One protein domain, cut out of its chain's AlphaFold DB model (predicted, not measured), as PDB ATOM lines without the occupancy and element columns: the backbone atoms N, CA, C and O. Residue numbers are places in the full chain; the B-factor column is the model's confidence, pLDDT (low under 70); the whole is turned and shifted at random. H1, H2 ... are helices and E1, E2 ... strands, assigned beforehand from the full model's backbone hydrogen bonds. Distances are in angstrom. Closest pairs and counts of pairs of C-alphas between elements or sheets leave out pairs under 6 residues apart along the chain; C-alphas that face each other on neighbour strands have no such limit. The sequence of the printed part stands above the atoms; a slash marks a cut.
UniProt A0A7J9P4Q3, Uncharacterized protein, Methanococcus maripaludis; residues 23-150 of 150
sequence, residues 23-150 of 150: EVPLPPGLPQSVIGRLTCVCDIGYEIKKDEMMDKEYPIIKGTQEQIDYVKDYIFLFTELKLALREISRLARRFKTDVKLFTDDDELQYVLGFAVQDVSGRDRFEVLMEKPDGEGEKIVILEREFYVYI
ATOM      1  N   GLU A  23     -70.888  -3.391  18.511       93.44
ATOM      2  CA  GLU A  23     -70.617  -2.000  18.873       93.44
ATOM      3  C   GLU A  23     -70.660  -1.838  20.394       93.44
ATOM      4  O   GLU A  23     -71.639  -2.224  21.038       93.44
ATOM      5  N   VAL A  24     -69.621  -1.232  20.971       92.44
ATOM      6  CA  VAL A  24     -69.524  -1.008  22.419       92.44
ATOM      7  C   VAL A  24     -69.246   0.467  22.710       92.44
ATOM      8  O   VAL A  24     -68.305   1.031  22.146       92.44
ATOM      9  N   PRO A  25     -70.031   1.123  23.583       90.69
ATOM     10  CA  PRO A  25     -69.735   2.481  24.012       90.69
ATOM     11  C   PRO A  25     -68.479   2.510  24.883       90.69
ATOM     12  O   PRO A  25     -68.328   1.716  25.813       90.69
ATOM     13  N   LEU A  26     -67.587   3.457  24.601       87.31
ATOM     14  CA  LEU A  26     -66.429   3.708  25.450       87.31
ATOM     15  C   LEU A  26     -66.828   4.565  26.659       87.31
ATOM     16  O   LEU A  26     -67.649   5.482  26.529       87.31
ATOM     17  N   PRO A  27     -66.226   4.324  27.836       81.62
ATOM     18  CA  PRO A  27     -66.462   5.165  28.995       81.62
ATOM     19  C   PRO A  27     -65.963   6.599  28.740       81.62
ATOM     20  O   PRO A  27     -64.945   6.805  28.066       81.62
ATOM     21  N   PRO A  28     -66.647   7.616  29.292       79.44
ATOM     22  CA  PRO A  28     -66.190   8.993  29.183       79.44
ATOM     23  C   PRO A  28     -64.863   9.191  29.930       79.44
ATOM     24  O   PRO A  28     -64.580   8.520  30.920       79.44
ATOM     25  N   GLY A  29     -64.063  10.164  29.486       80.12
ATOM     26  CA  GLY A  29     -62.814  10.553  30.155       80.12
ATOM     27  C   GLY A  29     -61.551   9.849  29.652       80.12
ATOM     28  O   GLY A  29     -60.456  10.223  30.069       80.12
ATOM     29  N   LEU A  30     -61.671   8.897  28.718       82.50
ATOM     30  CA  LEU A  30     -60.509   8.337  28.030       82.50
ATOM     31  C   LEU A  30     -59.825   9.409  27.161       82.50
ATOM     32  O   LEU A  30     -60.494  10.086  26.373       82.50
ATOM     33  N   PRO A  31     -58.494   9.584  27.264       82.06
ATOM     34  CA  PRO A  31     -57.779  10.515  26.402       82.06
ATOM     35  C   PRO A  31     -57.890  10.109  24.927       82.06
ATOM     36  O   PRO A  31     -57.645   8.954  24.587       82.06
ATOM     37  N   GLN A  32     -58.137  11.071  24.031       82.25
ATOM     38  CA  GLN A  32     -58.203  10.821  22.581       82.25
ATOM     39  C   GLN A  32     -56.942  10.142  22.022       82.25
ATOM     40  O   GLN A  32     -57.036   9.310  21.127       82.25
ATOM     41  N   SER A  33     -55.762  10.422  22.595       81.81
ATOM     42  CA  SER A  33     -54.530   9.722  22.210       81.81
ATOM     43  C   SER A  33     -54.617   8.214  22.471       81.81
ATOM     44  O   SER A  33     -54.179   7.436  21.641       81.81
ATOM     45  N   VAL A  34     -55.206   7.805  23.602       83.69
ATOM     46  CA  VAL A  34     -55.354   6.391  23.978       83.69
ATOM     47  C   VAL A  34     -56.343   5.707  23.038       83.69
ATOM     48  O   VAL A  34     -56.036   4.645  22.514       83.69
ATOM     49  N   ILE A  35     -57.471   6.355  22.735       86.69
ATOM     50  CA  ILE A  35     -58.451   5.858  21.754       86.69
ATOM     51  C   ILE A  35     -57.790   5.654  20.380       86.69
ATOM     52  O   ILE A  35     -57.920   4.591  19.778       86.69
ATOM     53  N   GLY A  36     -57.004   6.631  19.919       85.25
ATOM     54  CA  GLY A  36     -56.223   6.513  18.687       85.25
ATOM     55  C   GLY A  36     -55.233   5.341  18.699       85.25
ATOM     56  O   GLY A  36     -55.072   4.676  17.685       85.25
ATOM     57  N   ARG A  37     -54.601   5.022  19.836       85.94
ATOM     58  CA  ARG A  37     -53.719   3.844  19.931       85.94
ATOM     59  C   ARG A  37     -54.477   2.531  19.876       85.94
ATOM     60  O   ARG A  37     -54.044   1.638  19.163       85.94
ATOM     61  N   LEU A  38     -55.605   2.439  20.572       88.31
ATOM     62  CA  LEU A  38     -56.437   1.234  20.580       88.31
ATOM     63  C   LEU A  38     -56.957   0.911  19.180       88.31
ATOM     64  O   LEU A  38     -56.901  -0.238  18.767       88.31
ATOM     65  N   THR A  39     -57.375   1.930  18.422       89.50
ATOM     66  CA  THR A  39     -57.782   1.737  17.019       89.50
ATOM     67  C   THR A  39     -56.657   1.213  16.133       89.50
ATOM     68  O   THR A  39     -56.902   0.325  15.327       89.50
ATOM     69  N   CYS A  40     -55.417   1.677  16.321       84.25
ATOM     70  CA  CYS A  40     -54.276   1.165  15.561       84.25
ATOM     71  C   CYS A  40     -53.810  -0.232  16.003       84.25
ATOM     72  O   CYS A  40     -53.383  -1.017  15.166       84.25
ATOM     73  N   VAL A  41     -53.803  -0.511  17.308       86.06
ATOM     74  CA  VAL A  41     -53.206  -1.733  17.879       86.06
ATOM     75  C   VAL A  41     -54.177  -2.907  17.822       86.06
ATOM     76  O   VAL A  41     -53.748  -4.022  17.552       86.06
ATOM     77  N   CYS A  42     -55.467  -2.659  18.050       88.62
ATOM     78  CA  CYS A  42     -56.493  -3.701  18.097       88.62
ATOM     79  C   CYS A  42     -57.284  -3.838  16.783       88.62
ATOM     80  O   CYS A  42     -58.204  -4.646  16.732       88.62
ATOM     81  N   ASP A  43     -56.958  -3.039  15.760       89.19
ATOM     82  CA  ASP A  43     -57.639  -3.009  14.454       89.19
ATOM     83  C   ASP A  43     -59.173  -2.882  14.567       89.19
ATOM     84  O   ASP A  43     -59.949  -3.633  13.978       89.19
ATOM     85  N   ILE A  44     -59.615  -1.925  15.389       92.88
ATOM     86  CA  ILE A  44     -61.036  -1.652  15.642       92.88
ATOM     87  C   ILE A  44     -61.491  -0.338  15.005       92.88
ATOM     88  O   ILE A  44     -60.751   0.646  14.921       92.88
ATOM     89  N   GLY A  45     -62.770  -0.283  14.639       92.81
ATOM     90  CA  GLY A  45     -63.433   0.951  14.237       92.81
ATOM     91  C   GLY A  45     -63.722   1.863  15.431       92.81
ATOM     92  O   GLY A  45     -64.023   1.390  16.526       92.81
ATOM     93  N   TYR A  46     -63.696   3.177  15.210       92.50
ATOM     94  CA  TYR A  46     -64.099   4.195  16.183       92.50
ATOM     95  C   TYR A  46     -65.056   5.202  15.543       92.50
ATOM     96  O   TYR A  46     -64.823   5.671  14.430       92.50
ATOM     97  N   GLU A  47     -66.121   5.552  16.259       91.75
ATOM     98  CA  GLU A  47     -67.116   6.528  15.818       91.75
ATOM     99  C   GLU A  47     -67.638   7.322  17.023       91.75
ATOM    100  O   GLU A  47     -67.734   6.797  18.131       91.75
ATOM    101  N   ILE A  48     -67.998   8.588  16.816       90.56
ATOM    102  CA  ILE A  48     -68.784   9.354  17.787       90.56
ATOM    103  C   ILE A  48     -70.239   9.317  17.325       90.56
ATOM    104  O   ILE A  48     -70.565   9.855  16.267       90.56
ATOM    105  N   LYS A  49     -71.108   8.683  18.113       91.44
ATOM    106  CA  LYS A  49     -72.553   8.640  17.865       91.44
ATOM    107  C   LYS A  49     -73.276   9.700  18.677       91.44
ATOM    108  O   LYS A  49     -72.787  10.146  19.712       91.44
ATOM    109  N   LYS A  50     -74.464  10.084  18.213       89.88
ATOM    110  CA  LYS A  50     -75.353  11.016  18.905       89.88
ATOM    111  C   LYS A  50     -76.548  10.266  19.483       89.88
ATOM    112  O   LYS A  50     -77.246   9.560  18.765       89.88
ATOM    113  N   ASP A  51     -76.785  10.444  20.775       87.38
ATOM    114  CA  ASP A  51     -78.019  10.047  21.440       87.38
ATOM    115  C   ASP A  51     -79.081  11.119  21.160       87.38
ATOM    116  O   ASP A  51     -78.991  12.246  21.655       87.38
ATOM    117  N   GLU A  52     -80.071  10.777  20.334       86.81
ATOM    118  CA  GLU A  52     -81.152  11.689  19.945       86.81
ATOM    119  C   GLU A  52     -82.085  12.052  21.111       86.81
ATOM    120  O   GLU A  52     -82.674  13.132  21.101       86.81
ATOM    121  N   MET A  53     -82.213  11.193  22.131       85.12
ATOM    122  CA  MET A  53     -83.062  11.466  23.296       85.12
ATOM    123  C   MET A  53     -82.388  12.415  24.287       85.12
ATOM    124  O   MET A  53     -83.061  13.220  24.930       85.12
ATOM    125  N   MET A  54     -81.067  12.310  24.424       82.81
ATOM    126  CA  MET A  54     -80.282  13.088  25.388       82.81
ATOM    127  C   MET A  54     -79.570  14.300  24.771       82.81
ATOM    128  O   MET A  54     -78.970  15.068  25.523       82.81
ATOM    129  N   ASP A  55     -79.606  14.460  23.441       86.38
ATOM    130  CA  ASP A  55     -78.831  15.443  22.661       86.38
ATOM    131  C   ASP A  55     -77.336  15.440  23.041       86.38
ATOM    132  O   ASP A  55     -76.700  16.478  23.218       86.38
ATOM    133  N   LYS A  56     -76.775  14.236  23.227       86.06
ATOM    134  CA  LYS A  56     -75.390  14.023  23.675       86.06
ATOM    135  C   LYS A  56     -74.622  13.139  22.715       86.06
ATOM    136  O   LYS A  56     -75.134  12.136  22.237       86.06
ATOM    137  N   GLU A  57     -73.363  13.483  22.493       89.12
ATOM    138  CA  GLU A  57     -72.429  12.654  21.742       89.12
ATOM    139  C   GLU A  57     -71.702  11.669  22.663       89.12
ATOM    140  O   GLU A  57     -71.354  12.006  23.799       89.12
ATOM    141  N   TYR A  58     -71.462  10.455  22.172       88.38
ATOM    142  CA  TYR A  58     -70.723   9.425  22.888       88.38
ATOM    143  C   TYR A  58     -69.817   8.615  21.946       88.38
ATOM    144  O   TYR A  58     -70.209   8.289  20.824       88.38
ATOM    145  N   PRO A  59     -68.591   8.288  22.387       90.06
ATOM    146  CA  PRO A  59     -67.679   7.457  21.620       90.06
ATOM    147  C   PRO A  59     -68.116   5.990  21.635       90.06
ATOM    148  O   PRO A  59     -68.493   5.454  22.679       90.06
ATOM    149  N   ILE A  60     -67.982   5.322  20.496       92.44
ATOM    150  CA  ILE A  60     -68.147   3.878  20.363       92.44
ATOM    151  C   ILE A  60     -66.940   3.261  19.659       92.44
ATOM    152  O   ILE A  60     -66.266   3.916  18.862       92.44
ATOM    153  N   ILE A  61     -66.708   1.986  19.939       93.88
ATOM    154  CA  ILE A  61     -65.778   1.129  19.208       93.88
ATOM    155  C   ILE A  61     -66.536  -0.005  18.525       93.88
ATOM    156  O   ILE A  61     -67.586  -0.430  19.017       93.88
ATOM    157  N   LYS A  62     -66.017  -0.469  17.389       94.44
ATOM    158  CA  LYS A  62     -66.601  -1.551  16.591       94.44
ATOM    159  C   LYS A  62     -65.546  -2.593  16.267       94.44
ATOM    160  O   LYS A  62     -64.467  -2.230  15.811       94.44
ATOM    161  N   GLY A  63     -65.878  -3.858  16.454       93.75
ATOM    162  CA  GLY A  63     -64.982  -4.969  16.161       93.75
ATOM    163  C   GLY A  63     -65.627  -6.299  16.511       93.75
ATOM    164  O   GLY A  63     -66.789  -6.346  16.921       93.75
ATOM    165  N   THR A  64     -64.873  -7.373  16.349       94.56
ATOM    166  CA  THR A  64     -65.251  -8.718  16.790       94.56
ATOM    167  C   THR A  64     -65.209  -8.785  18.320       94.56
ATOM    168  O   THR A  64     -64.595  -7.939  18.975       94.56
ATOM    169  N   GLN A  65     -65.862  -9.779  18.928       92.56
ATOM    170  CA  GLN A  65     -65.841  -9.931  20.390       92.56
ATOM    171  C   GLN A  65     -64.405 -10.022  20.939       92.56
ATOM    172  O   GLN A  65     -64.089  -9.366  21.929       92.56
ATOM    173  N   GLU A  66     -63.536 -10.764  20.250       90.88
ATOM    174  CA  GLU A  66     -62.120 -10.911  20.596       90.88
ATOM    175  C   GLU A  66     -61.382  -9.564  20.563       90.88
ATOM    176  O   GLU A  66     -60.732  -9.186  21.538       90.88
ATOM    177  N   GLN A  67     -61.566  -8.771  19.501       92.38
ATOM    178  CA  GLN A  67     -60.983  -7.430  19.408       92.38
ATOM    179  C   GLN A  67     -61.462  -6.506  20.536       92.38
ATOM    180  O   GLN A  67     -60.675  -5.748  21.104       92.38
ATOM    181  N   ILE A  68     -62.752  -6.553  20.883       91.69
ATOM    182  CA  ILE A  68     -63.309  -5.737  21.967       91.69
ATOM    183  C   ILE A  68     -62.734  -6.137  23.328       91.69
ATOM    184  O   ILE A  68     -62.514  -5.265  24.174       91.69
ATOM    185  N   ASP A  69     -62.494  -7.426  23.556       89.12
ATOM    186  CA  ASP A  69     -61.882  -7.890  24.797       89.12
ATOM    187  C   ASP A  69     -60.416  -7.454  24.885       89.12
ATOM    188  O   ASP A  69     -60.033  -6.880  25.907       89.12
ATOM    189  N   TYR A  70     -59.660  -7.526  23.784       88.31
ATOM    190  CA  TYR A  70     -58.327  -6.925  23.723       88.31
ATOM    191  C   TYR A  70     -58.354  -5.432  24.059       88.31
ATOM    192  O   TYR A  70     -57.584  -4.968  24.898       88.31
ATOM    193  N   VAL A  71     -59.269  -4.656  23.475       89.75
ATOM    194  CA  VAL A  71     -59.349  -3.209  23.735       89.75
ATOM    195  C   VAL A  71     -59.520  -2.903  25.224       89.75
ATOM    196  O   VAL A  71     -58.904  -1.959  25.720       89.75
ATOM    197  N   LYS A  72     -60.320  -3.688  25.956       85.19
ATOM    198  CA  LYS A  72     -60.500  -3.498  27.405       85.19
ATOM    199  C   LYS A  72     -59.189  -3.682  28.163       85.19
ATOM    200  O   LYS A  72     -58.879  -2.846  29.012       85.19
ATOM    201  N   ASP A  73     -58.414  -4.705  27.824       83.94
ATOM    202  CA  ASP A  73     -57.128  -4.979  28.466       83.94
ATOM    203  C   ASP A  73     -56.098  -3.888  28.128       83.94
ATOM    204  O   ASP A  73     -55.434  -3.323  29.006       83.94
ATOM    205  N   TYR A  74     -56.040  -3.489  26.855       88.62
ATOM    206  CA  TYR A  74     -55.109  -2.471  26.376       88.62
ATOM    207  C   TYR A  74     -55.417  -1.059  26.887       88.62
ATOM    208  O   TYR A  74     -54.491  -0.260  27.034       88.62
ATOM    209  N   ILE A  75     -56.678  -0.725  27.198       88.38
ATOM    210  CA  ILE A  75     -57.042   0.586  27.771       88.38
ATOM    211  C   ILE A  75     -56.248   0.853  29.053       88.38
ATOM    212  O   ILE A  75     -55.670   1.936  29.217       88.38
ATOM    213  N   PHE A  76     -56.212  -0.126  29.958       86.50
ATOM    214  CA  PHE A  76     -55.496   0.010  31.223       86.50
ATOM    215  C   PHE A  76     -53.990   0.030  30.987       86.50
ATOM    216  O   PHE A  76     -53.308   0.919  31.498       86.50
ATOM    217  N   LEU A  77     -53.488  -0.869  30.137       90.00
ATOM    218  CA  LEU A  77     -52.064  -0.949  29.823       90.00
ATOM    219  C   LEU A  77     -51.521   0.366  29.241       90.00
ATOM    220  O   LEU A  77     -50.544   0.907  29.759       90.00
ATOM    221  N   PHE A  78     -52.178   0.941  28.229       89.25
ATOM    222  CA  PHE A  78     -51.764   2.223  27.647       89.25
ATOM    223  C   PHE A  78     -51.843   3.376  28.646       89.25
ATOM    224  O   PHE A  78     -51.000   4.277  28.616       89.25
ATOM    225  N   THR A  79     -52.846   3.371  29.524       86.81
ATOM    226  CA  THR A  79     -53.001   4.418  30.538       86.81
ATOM    227  C   THR A  79     -51.844   4.384  31.534       86.81
ATOM    228  O   THR A  79     -51.196   5.413  31.746       86.81
ATOM    229  N   GLU A  80     -51.532   3.212  32.081       90.06
ATOM    230  CA  GLU A  80     -50.453   3.045  33.056       90.06
ATOM    231  C   GLU A  80     -49.069   3.265  32.428       90.06
ATOM    232  O   GLU A  80     -48.253   4.019  32.970       90.06
ATOM    233  N   LEU A  81     -48.817   2.718  31.230       92.44
ATOM    234  CA  LEU A  81     -47.562   2.954  30.505       92.44
ATOM    235  C   LEU A  81     -47.345   4.439  30.237       92.44
ATOM    236  O   LEU A  81     -46.255   4.960  30.468       92.44
ATOM    237  N   LYS A  82     -48.383   5.161  29.799       88.75
ATOM    238  CA  LYS A  82     -48.283   6.602  29.554       88.75
ATOM    239  C   LYS A  82     -47.887   7.367  30.818       88.75
ATOM    240  O   LYS A  82     -47.112   8.323  30.729       88.75
ATOM    241  N   LEU A  83     -48.408   6.981  31.983       90.69
ATOM    242  CA  LEU A  83     -48.051   7.605  33.257       90.69
ATOM    243  C   LEU A  83     -46.594   7.313  33.632       90.69
ATOM    244  O   LEU A  83     -45.852   8.263  33.898       90.69
ATOM    245  N   ALA A  84     -46.168   6.051  33.570       94.75
ATOM    246  CA  ALA A  84     -44.799   5.648  33.892       94.75
ATOM    247  C   ALA A  84     -43.767   6.290  32.952       94.75
ATOM    248  O   ALA A  84     -42.817   6.939  33.396       94.75
ATOM    249  N   LEU A  85     -43.990   6.211  31.638       95.44
ATOM    250  CA  LEU A  85     -43.101   6.793  30.632       95.44
ATOM    251  C   LEU A  85     -43.009   8.320  30.758       95.44
ATOM    252  O   LEU A  85     -41.947   8.903  30.538       95.44
ATOM    253  N   ARG A  86     -44.090   8.996  31.171       93.31
ATOM    254  CA  ARG A  86     -44.059  10.437  31.469       93.31
ATOM    255  C   ARG A  86     -43.123  10.756  32.634       93.31
ATOM    256  O   ARG A  86     -42.416  11.765  32.578       93.31
ATOM    257  N   GLU A  87     -43.117   9.943  33.684       94.06
ATOM    258  CA  GLU A  87     -42.210  10.135  34.819       94.06
ATOM    259  C   GLU A  87     -40.756   9.859  34.440       94.06
ATOM    260  O   GLU A  87     -39.890  10.689  34.734       94.06
ATOM    261  N   ILE A  88     -40.512   8.773  33.703       96.00
ATOM    262  CA  ILE A  88     -39.192   8.435  33.159       96.00
ATOM    263  C   ILE A  88     -38.679   9.577  32.272       96.00
ATOM    264  O   ILE A  88     -37.577  10.078  32.486       96.00
ATOM    265  N   SER A  89     -39.508  10.090  31.357       95.31
ATOM    266  CA  SER A  89     -39.156  11.219  30.483       95.31
ATOM    267  C   SER A  89     -38.771  12.466  31.280       95.31
ATOM    268  O   SER A  89     -37.796  13.161  30.974       95.31
ATOM    269  N   ARG A  90     -39.523  12.760  32.348       94.56
ATOM    270  CA  ARG A  90     -39.250  13.903  33.226       94.56
ATOM    271  C   ARG A  90     -37.889  13.770  33.911       94.56
ATOM    272  O   ARG A  90     -37.179  14.771  34.030       94.56
ATOM    273  N   LEU A  91     -37.522  12.565  34.351       94.50
ATOM    274  CA  LEU A  91     -36.213  12.278  34.939       94.50
ATOM    275  C   LEU A  91     -35.100  12.362  33.889       94.50
ATOM    276  O   LEU A  91     -34.152  13.122  34.085       94.50
ATOM    277  N   ALA A  92     -35.262  11.692  32.750       94.75
ATOM    278  CA  ALA A  92     -34.322  11.720  31.631       94.75
ATOM    279  C   ALA A  92     -34.001  13.157  31.197       94.75
ATOM    280  O   ALA A  92     -32.840  13.549  31.087       94.75
ATOM    281  N   ARG A  93     -35.028  14.008  31.066       93.12
ATOM    282  CA  ARG A  93     -34.858  15.435  30.759       93.12
ATOM    283  C   ARG A  93     -34.075  16.180  31.838       93.12
ATOM    284  O   ARG A  93     -33.222  17.001  31.507       93.12
ATOM    285  N   ARG A  94     -34.374  15.930  33.118       94.50
ATOM    286  CA  ARG A  94     -33.695  16.582  34.250       94.50
ATOM    287  C   ARG A  94     -32.200  16.266  34.263       94.50
ATOM    288  O   ARG A  94     -31.408  17.163  34.541       94.50
ATOM    289  N   PHE A  95     -31.837  15.024  33.960       94.69
ATOM    290  CA  PHE A  95     -30.450  14.552  33.972       94.69
ATOM    291  C   PHE A  95     -29.761  14.607  32.603       94.69
ATOM    292  O   PHE A  95     -28.558  14.393  32.525       94.69
ATOM    293  N   LYS A  96     -30.490  15.014  31.555       93.50
ATOM    294  CA  LYS A  96     -30.027  15.098  30.161       93.50
ATOM    295  C   LYS A  96     -29.535  13.756  29.610       93.50
ATOM    296  O   LYS A  96     -28.593  13.731  28.827       93.50
ATOM    297  N   THR A  97     -30.224  12.686  29.971       94.56
ATOM    298  CA  THR A  97     -29.909  11.318  29.557       94.56
ATOM    299  C   THR A  97     -30.906  10.833  28.506       94.56
ATOM    300  O   THR A  97     -32.051  11.305  28.480       94.56
ATOM    301  N   ASP A  98     -30.461   9.911  27.661       95.50
ATOM    302  CA  ASP A  98     -31.317   9.083  26.816       95.50
ATOM    303  C   ASP A  98     -31.662   7.790  27.566       95.50
ATOM    304  O   ASP A  98     -30.986   7.414  28.522       95.50
ATOM    305  N   VAL A  99     -32.774   7.164  27.203       96.38
ATOM    306  CA  VAL A  99     -33.351   6.035  27.925       96.38
ATOM    307  C   VAL A  99     -33.606   4.903  26.957       96.38
ATOM    308  O   VAL A  99     -34.305   5.079  25.960       96.38
ATOM    309  N   LYS A 100     -33.105   3.722  27.303       97.44
ATOM    310  CA  LYS A 100     -33.364   2.499  26.553       97.44
ATOM    311  C   LYS A 100     -34.352   1.631  27.317       97.44
ATOM    312  O   LYS A 100     -34.186   1.402  28.514       97.44
ATOM    313  N   LEU A 101     -35.389   1.176  26.632       97.75
ATOM    314  CA  LEU A 101     -36.439   0.328  27.176       97.75
ATOM    315  C   LEU A 101     -36.308  -1.069  26.589       97.75
ATOM    316  O   LEU A 101     -36.167  -1.211  25.378       97.75
ATOM    317  N   PHE A 102     -36.394  -2.085  27.432       97.56
ATOM    318  CA  PHE A 102     -36.360  -3.481  27.006       97.56
ATOM    319  C   PHE A 102     -37.391  -4.296  27.783       97.56
ATOM    320  O   PHE A 102     -37.635  -4.036  28.958       97.56
ATOM    321  N   THR A 103     -37.980  -5.299  27.152       97.44
ATOM    322  CA  THR A 103     -38.832  -6.293  27.806       97.44
ATOM    323  C   THR A 103     -38.689  -7.616  27.062       97.44
ATOM    324  O   THR A 103     -38.434  -7.611  25.861       97.44
ATOM    325  N   ASP A 104     -38.829  -8.724  27.789       95.38
ATOM    326  CA  ASP A 104     -38.873 -10.078  27.222       95.38
ATOM    327  C   ASP A 104     -40.293 -10.451  26.721       95.38
ATOM    328  O   ASP A 104     -40.507 -11.555  26.230       95.38
ATOM    329  N   ASP A 105     -41.274  -9.552  26.877       95.12
ATOM    330  CA  ASP A 105     -42.647  -9.697  26.383       95.12
ATOM    331  C   ASP A 105     -42.792  -8.984  25.025       95.12
ATOM    332  O   ASP A 105     -42.854  -7.753  24.964       95.12
ATOM    333  N   ASP A 106     -42.861  -9.760  23.939       92.69
ATOM    334  CA  ASP A 106     -42.989  -9.261  22.560       92.69
ATOM    335  C   ASP A 106     -44.214  -8.348  22.369       92.69
ATOM    336  O   ASP A 106     -44.156  -7.339  21.658       92.69
ATOM    337  N   GLU A 107     -45.331  -8.669  23.029       89.94
ATOM    338  CA  GLU A 107     -46.556  -7.876  22.963       89.94
ATOM    339  C   GLU A 107     -46.341  -6.528  23.658       89.94
ATOM    340  O   GLU A 107     -46.638  -5.471  23.094       89.94
ATOM    341  N   LEU A 108     -45.741  -6.532  24.852       93.38
ATOM    342  CA  LEU A 108     -45.401  -5.292  25.546       93.38
ATOM    343  C   LEU A 108     -44.349  -4.476  24.783       93.38
ATOM    344  O   LEU A 108     -44.433  -3.247  24.765       93.38
ATOM    345  N   GLN A 109     -43.380  -5.118  24.130       95.00
ATOM    346  CA  GLN A 109     -42.380  -4.442  23.302       95.00
ATOM    347  C   GLN A 109     -43.046  -3.696  22.140       95.00
ATOM    348  O   GLN A 109     -42.766  -2.510  21.924       95.00
ATOM    349  N   TYR A 110     -43.983  -4.353  21.448       90.44
ATOM    350  CA  TYR A 110     -44.793  -3.730  20.404       90.44
ATOM    351  C   TYR A 110     -45.568  -2.522  20.949       90.44
ATOM    352  O   TYR A 110     -45.469  -1.418  20.406       90.44
ATOM    353  N   VAL A 111     -46.261  -2.685  22.080       91.00
ATOM    354  CA  VAL A 111     -47.031  -1.615  22.743       91.00
ATOM    355  C   VAL A 111     -46.155  -0.436  23.146       91.00
ATOM    356  O   VAL A 111     -46.534   0.718  22.921       91.00
ATOM    357  N   LEU A 112     -44.981  -0.696  23.727       93.69
ATOM    358  CA  LEU A 112     -44.023   0.331  24.129       93.69
ATOM    359  C   LEU A 112     -43.624   1.203  22.940       93.69
ATOM    360  O   LEU A 112     -43.576   2.426  23.087       93.69
ATOM    361  N   GLY A 113     -43.438   0.605  21.758       91.19
ATOM    362  CA  GLY A 113     -43.148   1.319  20.512       91.19
ATOM    363  C   GLY A 113     -44.186   2.393  20.163       91.19
ATOM    364  O   GLY A 113     -43.824   3.472  19.685       91.19
ATOM    365  N   PHE A 114     -45.465   2.159  20.472       89.50
ATOM    366  CA  PHE A 114     -46.524   3.162  20.316       89.50
ATOM    367  C   PHE A 114     -46.616   4.108  21.512       89.50
ATOM    368  O   PHE A 114     -46.758   5.318  21.328       89.50
ATOM    369  N   ALA A 115     -46.528   3.579  22.732       90.56
ATOM    370  CA  ALA A 115     -46.738   4.341  23.958       90.56
ATOM    371  C   ALA A 115     -45.706   5.470  24.127       90.56
ATOM    372  O   ALA A 115     -46.071   6.584  24.516       90.56
ATOM    373  N   VAL A 116     -44.435   5.239  23.769       93.06
ATOM    374  CA  VAL A 116     -43.384   6.273  23.845       93.06
ATOM    375  C   VAL A 116     -43.679   7.480  22.954       93.06
ATOM    376  O   VAL A 116     -43.334   8.608  23.306       93.06
ATOM    377  N   GLN A 117     -44.375   7.279  21.832       88.56
ATOM    378  CA  GLN A 117     -44.684   8.350  20.880       88.56
ATOM    379  C   GLN A 117     -45.673   9.381  21.444       88.56
ATOM    380  O   GLN A 117     -45.698  10.527  20.979       88.56
ATOM    381  N   ASP A 118     -46.445   8.996  22.467       84.81
ATOM    382  CA  ASP A 118     -47.443   9.838  23.132       84.81
ATOM    383  C   ASP A 118     -46.867  10.664  24.291       84.81
ATOM    384  O   ASP A 118     -47.578  11.460  24.919       84.81
ATOM    385  N   VAL A 119     -45.574  10.504  24.584       88.31
ATOM    386  CA  VAL A 119     -44.897  11.185  25.685       88.31
ATOM    387  C   VAL A 119     -44.095  12.379  25.170       88.31
ATOM    388  O   VAL A 119     -43.380  12.332  24.171       88.31
ATOM    389  N   SER A 120     -44.179  13.499  25.889       86.75
ATOM    390  CA  SER A 120     -43.312  14.651  25.628       86.75
ATOM    391  C   SER A 120     -41.854  14.284  25.915       86.75
ATOM    392  O   SER A 120     -41.547  13.898  27.038       86.75
ATOM    393  N   GLY A 121     -40.947  14.469  24.954       85.88
ATOM    394  CA  GLY A 121     -39.553  14.015  25.075       85.88
ATOM    395  C   GLY A 121     -39.292  12.609  24.521       85.88
ATOM    396  O   GLY A 121     -38.292  11.999  24.883       85.88
ATOM    397  N   ARG A 122     -40.197  12.096  23.675       91.50
ATOM    398  CA  ARG A 122     -40.073  10.811  22.963       91.50
ATOM    399  C   ARG A 122     -38.743  10.602  22.233       91.50
ATOM    400  O   ARG A 122     -38.324   9.472  22.071       91.50
ATOM    401  N   ASP A 123     -38.083  11.681  21.815       92.25
ATOM    402  CA  ASP A 123     -36.779  11.687  21.142       92.25
ATOM    403  C   ASP A 123     -35.643  11.106  21.995       92.25
ATOM    404  O   ASP A 123     -34.606  10.742  21.456       92.25
ATOM    405  N   ARG A 124     -35.850  10.998  23.311       92.38
ATOM    406  CA  ARG A 124     -34.896  10.407  24.256       92.38
ATOM    407  C   ARG A 124     -35.109   8.919  24.490       92.38
ATOM    408  O   ARG A 124     -34.325   8.331  25.223       92.38
ATOM    409  N   PHE A 125     -36.189   8.340  23.974       96.69
ATOM    410  CA  PHE A 125     -36.505   6.935  24.191       96.69
ATOM    411  C   PHE A 125     -36.060   6.091  23.007       96.69
ATOM    412  O   PHE A 125     -36.349   6.410  21.856       96.69
ATOM    413  N   GLU A 126     -35.443   4.963  23.321       96.50
ATOM    414  CA  GLU A 126     -35.133   3.891  22.389       96.50
ATOM    415  C   GLU A 126     -35.770   2.605  22.926       96.50
ATOM    416  O   GLU A 126     -35.516   2.220  24.063       96.50
ATOM    417  N   VAL A 127     -36.632   1.955  22.145       96.75
ATOM    418  CA  VAL A 127     -37.170   0.631  22.494       96.75
ATOM    419  C   VAL A 127     -36.288  -0.409  21.818       96.75
ATOM    420  O   VAL A 127     -36.128  -0.382  20.599       96.75
ATOM    421  N   LEU A 128     -35.679  -1.282  22.612       96.56
ATOM    422  CA  LEU A 128     -34.697  -2.255  22.158       96.56
ATOM    423  C   LEU A 128     -35.329  -3.618  21.918       96.56
ATOM    424  O   LEU A 128     -36.124  -4.089  22.731       96.56
ATOM    425  N   MET A 129     -34.882  -4.259  20.838       93.69
ATOM    426  CA  MET A 129     -35.251  -5.635  20.494       93.69
ATOM    427  C   MET A 129     -34.449  -6.664  21.294       93.69
ATOM    428  O   MET A 129     -34.935  -7.751  21.578       93.69
ATOM    429  N   GLU A 130     -33.218  -6.315  21.671       94.25
ATOM    430  CA  GLU A 130     -32.294  -7.196  22.381       94.25
ATOM    431  C   GLU A 130     -31.903  -6.598  23.729       94.25
ATOM    432  O   GLU A 130     -31.777  -5.376  23.884       94.25
ATOM    433  N   LYS A 131     -31.692  -7.477  24.712       94.75
ATOM    434  CA  LYS A 131     -31.324  -7.083  26.068       94.75
ATOM    435  C   LYS A 131     -29.922  -6.462  26.090       94.75
ATOM    436  O   LYS A 131     -28.972  -7.121  25.670       94.75
ATOM    437  N   PRO A 132     -29.756  -5.242  26.632       93.44
ATOM    438  CA  PRO A 132     -28.439  -4.656  26.846       93.44
ATOM    439  C   PRO A 132     -27.601  -5.429  27.858       93.44
ATOM    440  O   PRO A 132     -28.124  -5.984  28.829       93.44
ATOM    441  N   ASP A 133     -26.282  -5.329  27.706       89.62
ATOM    442  CA  ASP A 133     -25.351  -5.650  28.780       89.62
ATOM    443  C   ASP A 133     -25.501  -4.645  29.934       89.62
ATOM    444  O   ASP A 133     -25.532  -3.430  29.723       89.62
ATOM    445  N   GLY A 134     -25.548  -5.150  31.168       88.62
ATOM    446  CA  GLY A 134     -25.616  -4.341  32.385       88.62
ATOM    447  C   GLY A 134     -26.907  -4.515  33.183       88.62
ATOM    448  O   GLY A 134     -27.762  -5.348  32.877       88.62
ATOM    449  N   GLU A 135     -27.022  -3.734  34.255       89.94
ATOM    450  CA  GLU A 135     -28.184  -3.733  35.141       89.94
ATOM    451  C   GLU A 135     -29.155  -2.628  34.712       89.94
ATOM    452  O   GLU A 135     -28.771  -1.464  34.594       89.94
ATOM    453  N   GLY A 136     -30.400  -3.013  34.439       93.38
ATOM    454  CA  GLY A 136     -31.499  -2.096  34.147       93.38
ATOM    455  C   GLY A 136     -32.470  -2.047  35.320       93.38
ATOM    456  O   GLY A 136     -32.681  -3.054  35.998       93.38
ATOM    457  N   GLU A 137     -33.091  -0.892  35.534       96.38
ATOM    458  CA  GLU A 137     -34.123  -0.740  36.556       96.38
ATOM    459  C   GLU A 137     -35.408  -1.417  36.079       96.38
ATOM    460  O   GLU A 137     -35.942  -1.080  35.019       96.38
ATOM    461  N   LYS A 138     -35.915  -2.370  36.860       96.88
ATOM    462  CA  LYS A 138     -37.157  -3.081  36.552       96.88
ATOM    463  C   LYS A 138     -38.369  -2.234  36.939       96.88
ATOM    464  O   LYS A 138     -38.539  -1.874  38.100       96.88
ATOM    465  N   ILE A 139     -39.260  -2.009  35.983       97.00
ATOM    466  CA  ILE A 139     -40.563  -1.376  36.172       97.00
ATOM    467  C   ILE A 139     -41.651  -2.422  35.935       97.00
ATOM    468  O   ILE A 139     -41.597  -3.176  34.964       97.00
ATOM    469  N   VAL A 140     -42.644  -2.464  36.825       95.44
ATOM    470  CA  VAL A 140     -43.778  -3.392  36.737       95.44
ATOM    471  C   VAL A 140     -45.069  -2.602  36.576       95.44
ATOM    472  O   VAL A 140     -45.353  -1.706  37.371       95.44
ATOM    473  N   ILE A 141     -45.853  -2.945  35.556       91.81
ATOM    474  CA  ILE A 141     -47.153  -2.346  35.248       91.81
ATOM    475  C   ILE A 141     -48.132  -3.465  34.927       91.81
ATOM    476  O   ILE A 141     -47.894  -4.226  33.996       91.81
ATOM    477  N   LEU A 142     -49.244  -3.536  35.670       88.75
ATOM    478  CA  LEU A 142     -50.306  -4.532  35.461       88.75
ATOM    479  C   LEU A 142     -49.746  -5.954  35.273       88.75
ATOM    480  O   LEU A 142     -50.091  -6.640  34.321       88.75
ATOM    481  N   GLU A 143     -48.829  -6.350  36.161       89.62
ATOM    482  CA  GLU A 143     -48.146  -7.660  36.160       89.62
ATOM    483  C   GLU A 143     -47.147  -7.894  35.015       89.62
ATOM    484  O   GLU A 143     -46.437  -8.896  35.027       89.62
ATOM    485  N   ARG A 144     -47.015  -6.955  34.076       93.06
ATOM    486  CA  ARG A 144     -45.994  -6.988  33.029       93.06
ATOM    487  C   ARG A 144     -44.763  -6.195  33.432       93.06
ATOM    488  O   ARG A 144     -44.840  -5.228  34.191       93.06
ATOM    489  N   GLU A 145     -43.616  -6.595  32.905       96.38
ATOM    490  CA  GLU A 145     -42.320  -6.084  33.333       96.38
ATOM    491  C   GLU A 145     -41.546  -5.524  32.144       96.38
ATOM    492  O   GLU A 145     -41.471  -6.140  31.081       96.38
ATOM    493  N   PHE A 146     -40.931  -4.364  32.328       97.50
ATOM    494  CA  PHE A 146     -39.934  -3.842  31.403       97.50
ATOM    495  C   PHE A 146     -38.785  -3.216  32.182       97.50
ATOM    496  O   PHE A 146     -38.894  -2.898  33.366       97.50
ATOM    497  N   TYR A 147     -37.664  -3.049  31.508       97.88
ATOM    498  CA  TYR A 147     -36.414  -2.594  32.073       97.88
ATOM    499  C   TYR A 147     -36.025  -1.261  31.457       97.88
ATOM    500  O   TYR A 147     -36.177  -1.043  30.252       97.88
ATOM    501  N   VAL A 148     -35.511  -0.375  32.301       97.19
ATOM    502  CA  VAL A 148     -35.049   0.960  31.937       97.19
ATOM    503  C   VAL A 148     -33.535   1.004  32.096       97.19
ATOM    504  O   VAL A 148     -33.013   0.810  33.193       97.19
ATOM    505  N   TYR A 149     -32.840   1.293  31.004       96.50
ATOM    506  CA  TYR A 149     -31.389   1.437  30.946       96.50
ATOM    507  C   TYR A 149     -31.012   2.878  30.581       96.50
ATOM    508  O   TYR A 149     -31.753   3.568  29.873       96.50
ATOM    509  N   ILE A 150     -29.854   3.317  31.080       91.81
ATOM    510  CA  ILE A 150     -29.260   4.652  30.901       91.81
ATOM    511  C   ILE A 150     -27.950   4.516  30.124       91.81
ATOM    512  O   ILE A 150     -27.166   3.605  30.470       91.81
TER     513      ILE A 150
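Overview. This is residues 23 to 150 of the 150 residues of an uncharacterized protein of Methanococcus maripaludis (UniProt A0A7J9P4Q3). Picture two small lobes joined by one long helix: H2 runs from a three-stranded sheet near its first residue to a four-stranded sheet beside its later part. The first lobe is the sheet E1 E3 E2 with H1 packed on it, and the tip of its hairpin, residues 51 to 56, sticks out; the second is the sheet E5 E4 E7 E6 with H3 and residues 76 to 93 of H2 packed on it, and H1 and H3 both touch H2. You will find 128 residues with three named helices and seven named strands, in the order E1, H1, E2, E3, H2, E4, H3, E5, E6, E7, and the class is mixed, helices and strands. The order E1 E3 E2 is antiparallel throughout, while E5 E4 E7 E6 is mixed. The whole is only just loose, close to compact, with a radius of gyration of the C-alphas of 16.8 A, and elongated, spanning 59 by 30 by 21 A.

Arrangement. Start at E1, residues 23 to 25, which is antiparallel to E3, residues 56 to 63, with N 24 and O 61 2.9 A apart, within hydrogen-bond range. E2, residues 45 to 51, forms a hairpin with E3; look at N 47 and O 60, 3.1 A apart. H1, residues 32 to 41, is on this sheet at a height over the sheet of 8.9 A, over E2 and only just along the strands, at 29.8 degrees to E2 on the local plane. E1, H1 and E2 are a split strand-helix-strand unit, two strands running the same way with E3 between them, and its crossover is right-handed. H2, residues 65 to 95, touches H1 with residues 71 to 79 alone, at a steep tilt of 59 degrees, opposite ways; the closest C-alphas, of Leu 38 and Val 71, are 6.2 A apart. With residues 78 to 85 alone H2 touches H3, residues 106 to 118, at a steep tilt of 59 degrees, the same way, the C-alphas of Lys 82 and Ala 115 being closest at 6.2 A. H1 and H3 only just touch, with 3 pairs of C-alphas within 8 A, the closest those of Ser 33 and Asp 118 at 7.1 A. Next find E4, residues 99 to 102, parallel to E5, residues 125 to 127, with N 126 and O 99 2.9 A apart; E4, H3 and E5 are a strand-helix-strand unit, two parallel neighbours with a helix between, its crossover right-handed. E7, residues 144 to 149, is antiparallel to E4, N 147 and O 102 being 2.7 A apart, and forms a hairpin with E6, residues 137 to 141, N 139 and O 146 being 2.8 A apart. H2 and H3 make two layers with this sheet, helices on one face of it, at heights over the sheet of 6.3 A and 7.3 A. In H1 every O i to N i+4 pair is within hydrogen-bond range; in H2 26 of 27 are, and in H3 6 of 9.

Along the chain. Find C-alpha 23 at (-70.617, -2.000, 18.873), where E1 begins its 6.9 A. H1 measures 14.3 A, E2 18.6 A and E3 22.9 A. From C-alpha 65 at (-65.841, -9.931, 20.390), H2 runs 45.1 A to C-alpha 95 at (-30.450, 14.552, 33.972), with a kink of 28 degrees near residue 76. E4 measures 10.0 A, H3 19.6 A, E5 6.6 A and E6 13.2 A. E7 runs 17.0 A, ending at C-alpha 149, (-31.389, 1.437, 30.946).

Size, cuts and confidence. The two farthest C-alphas are those of Met 53 and Asp 133, 60.4 A apart. The printed part has no cut and no long link. The mean pLDDT of the printed part is 91.1, and no printed residue is under 70.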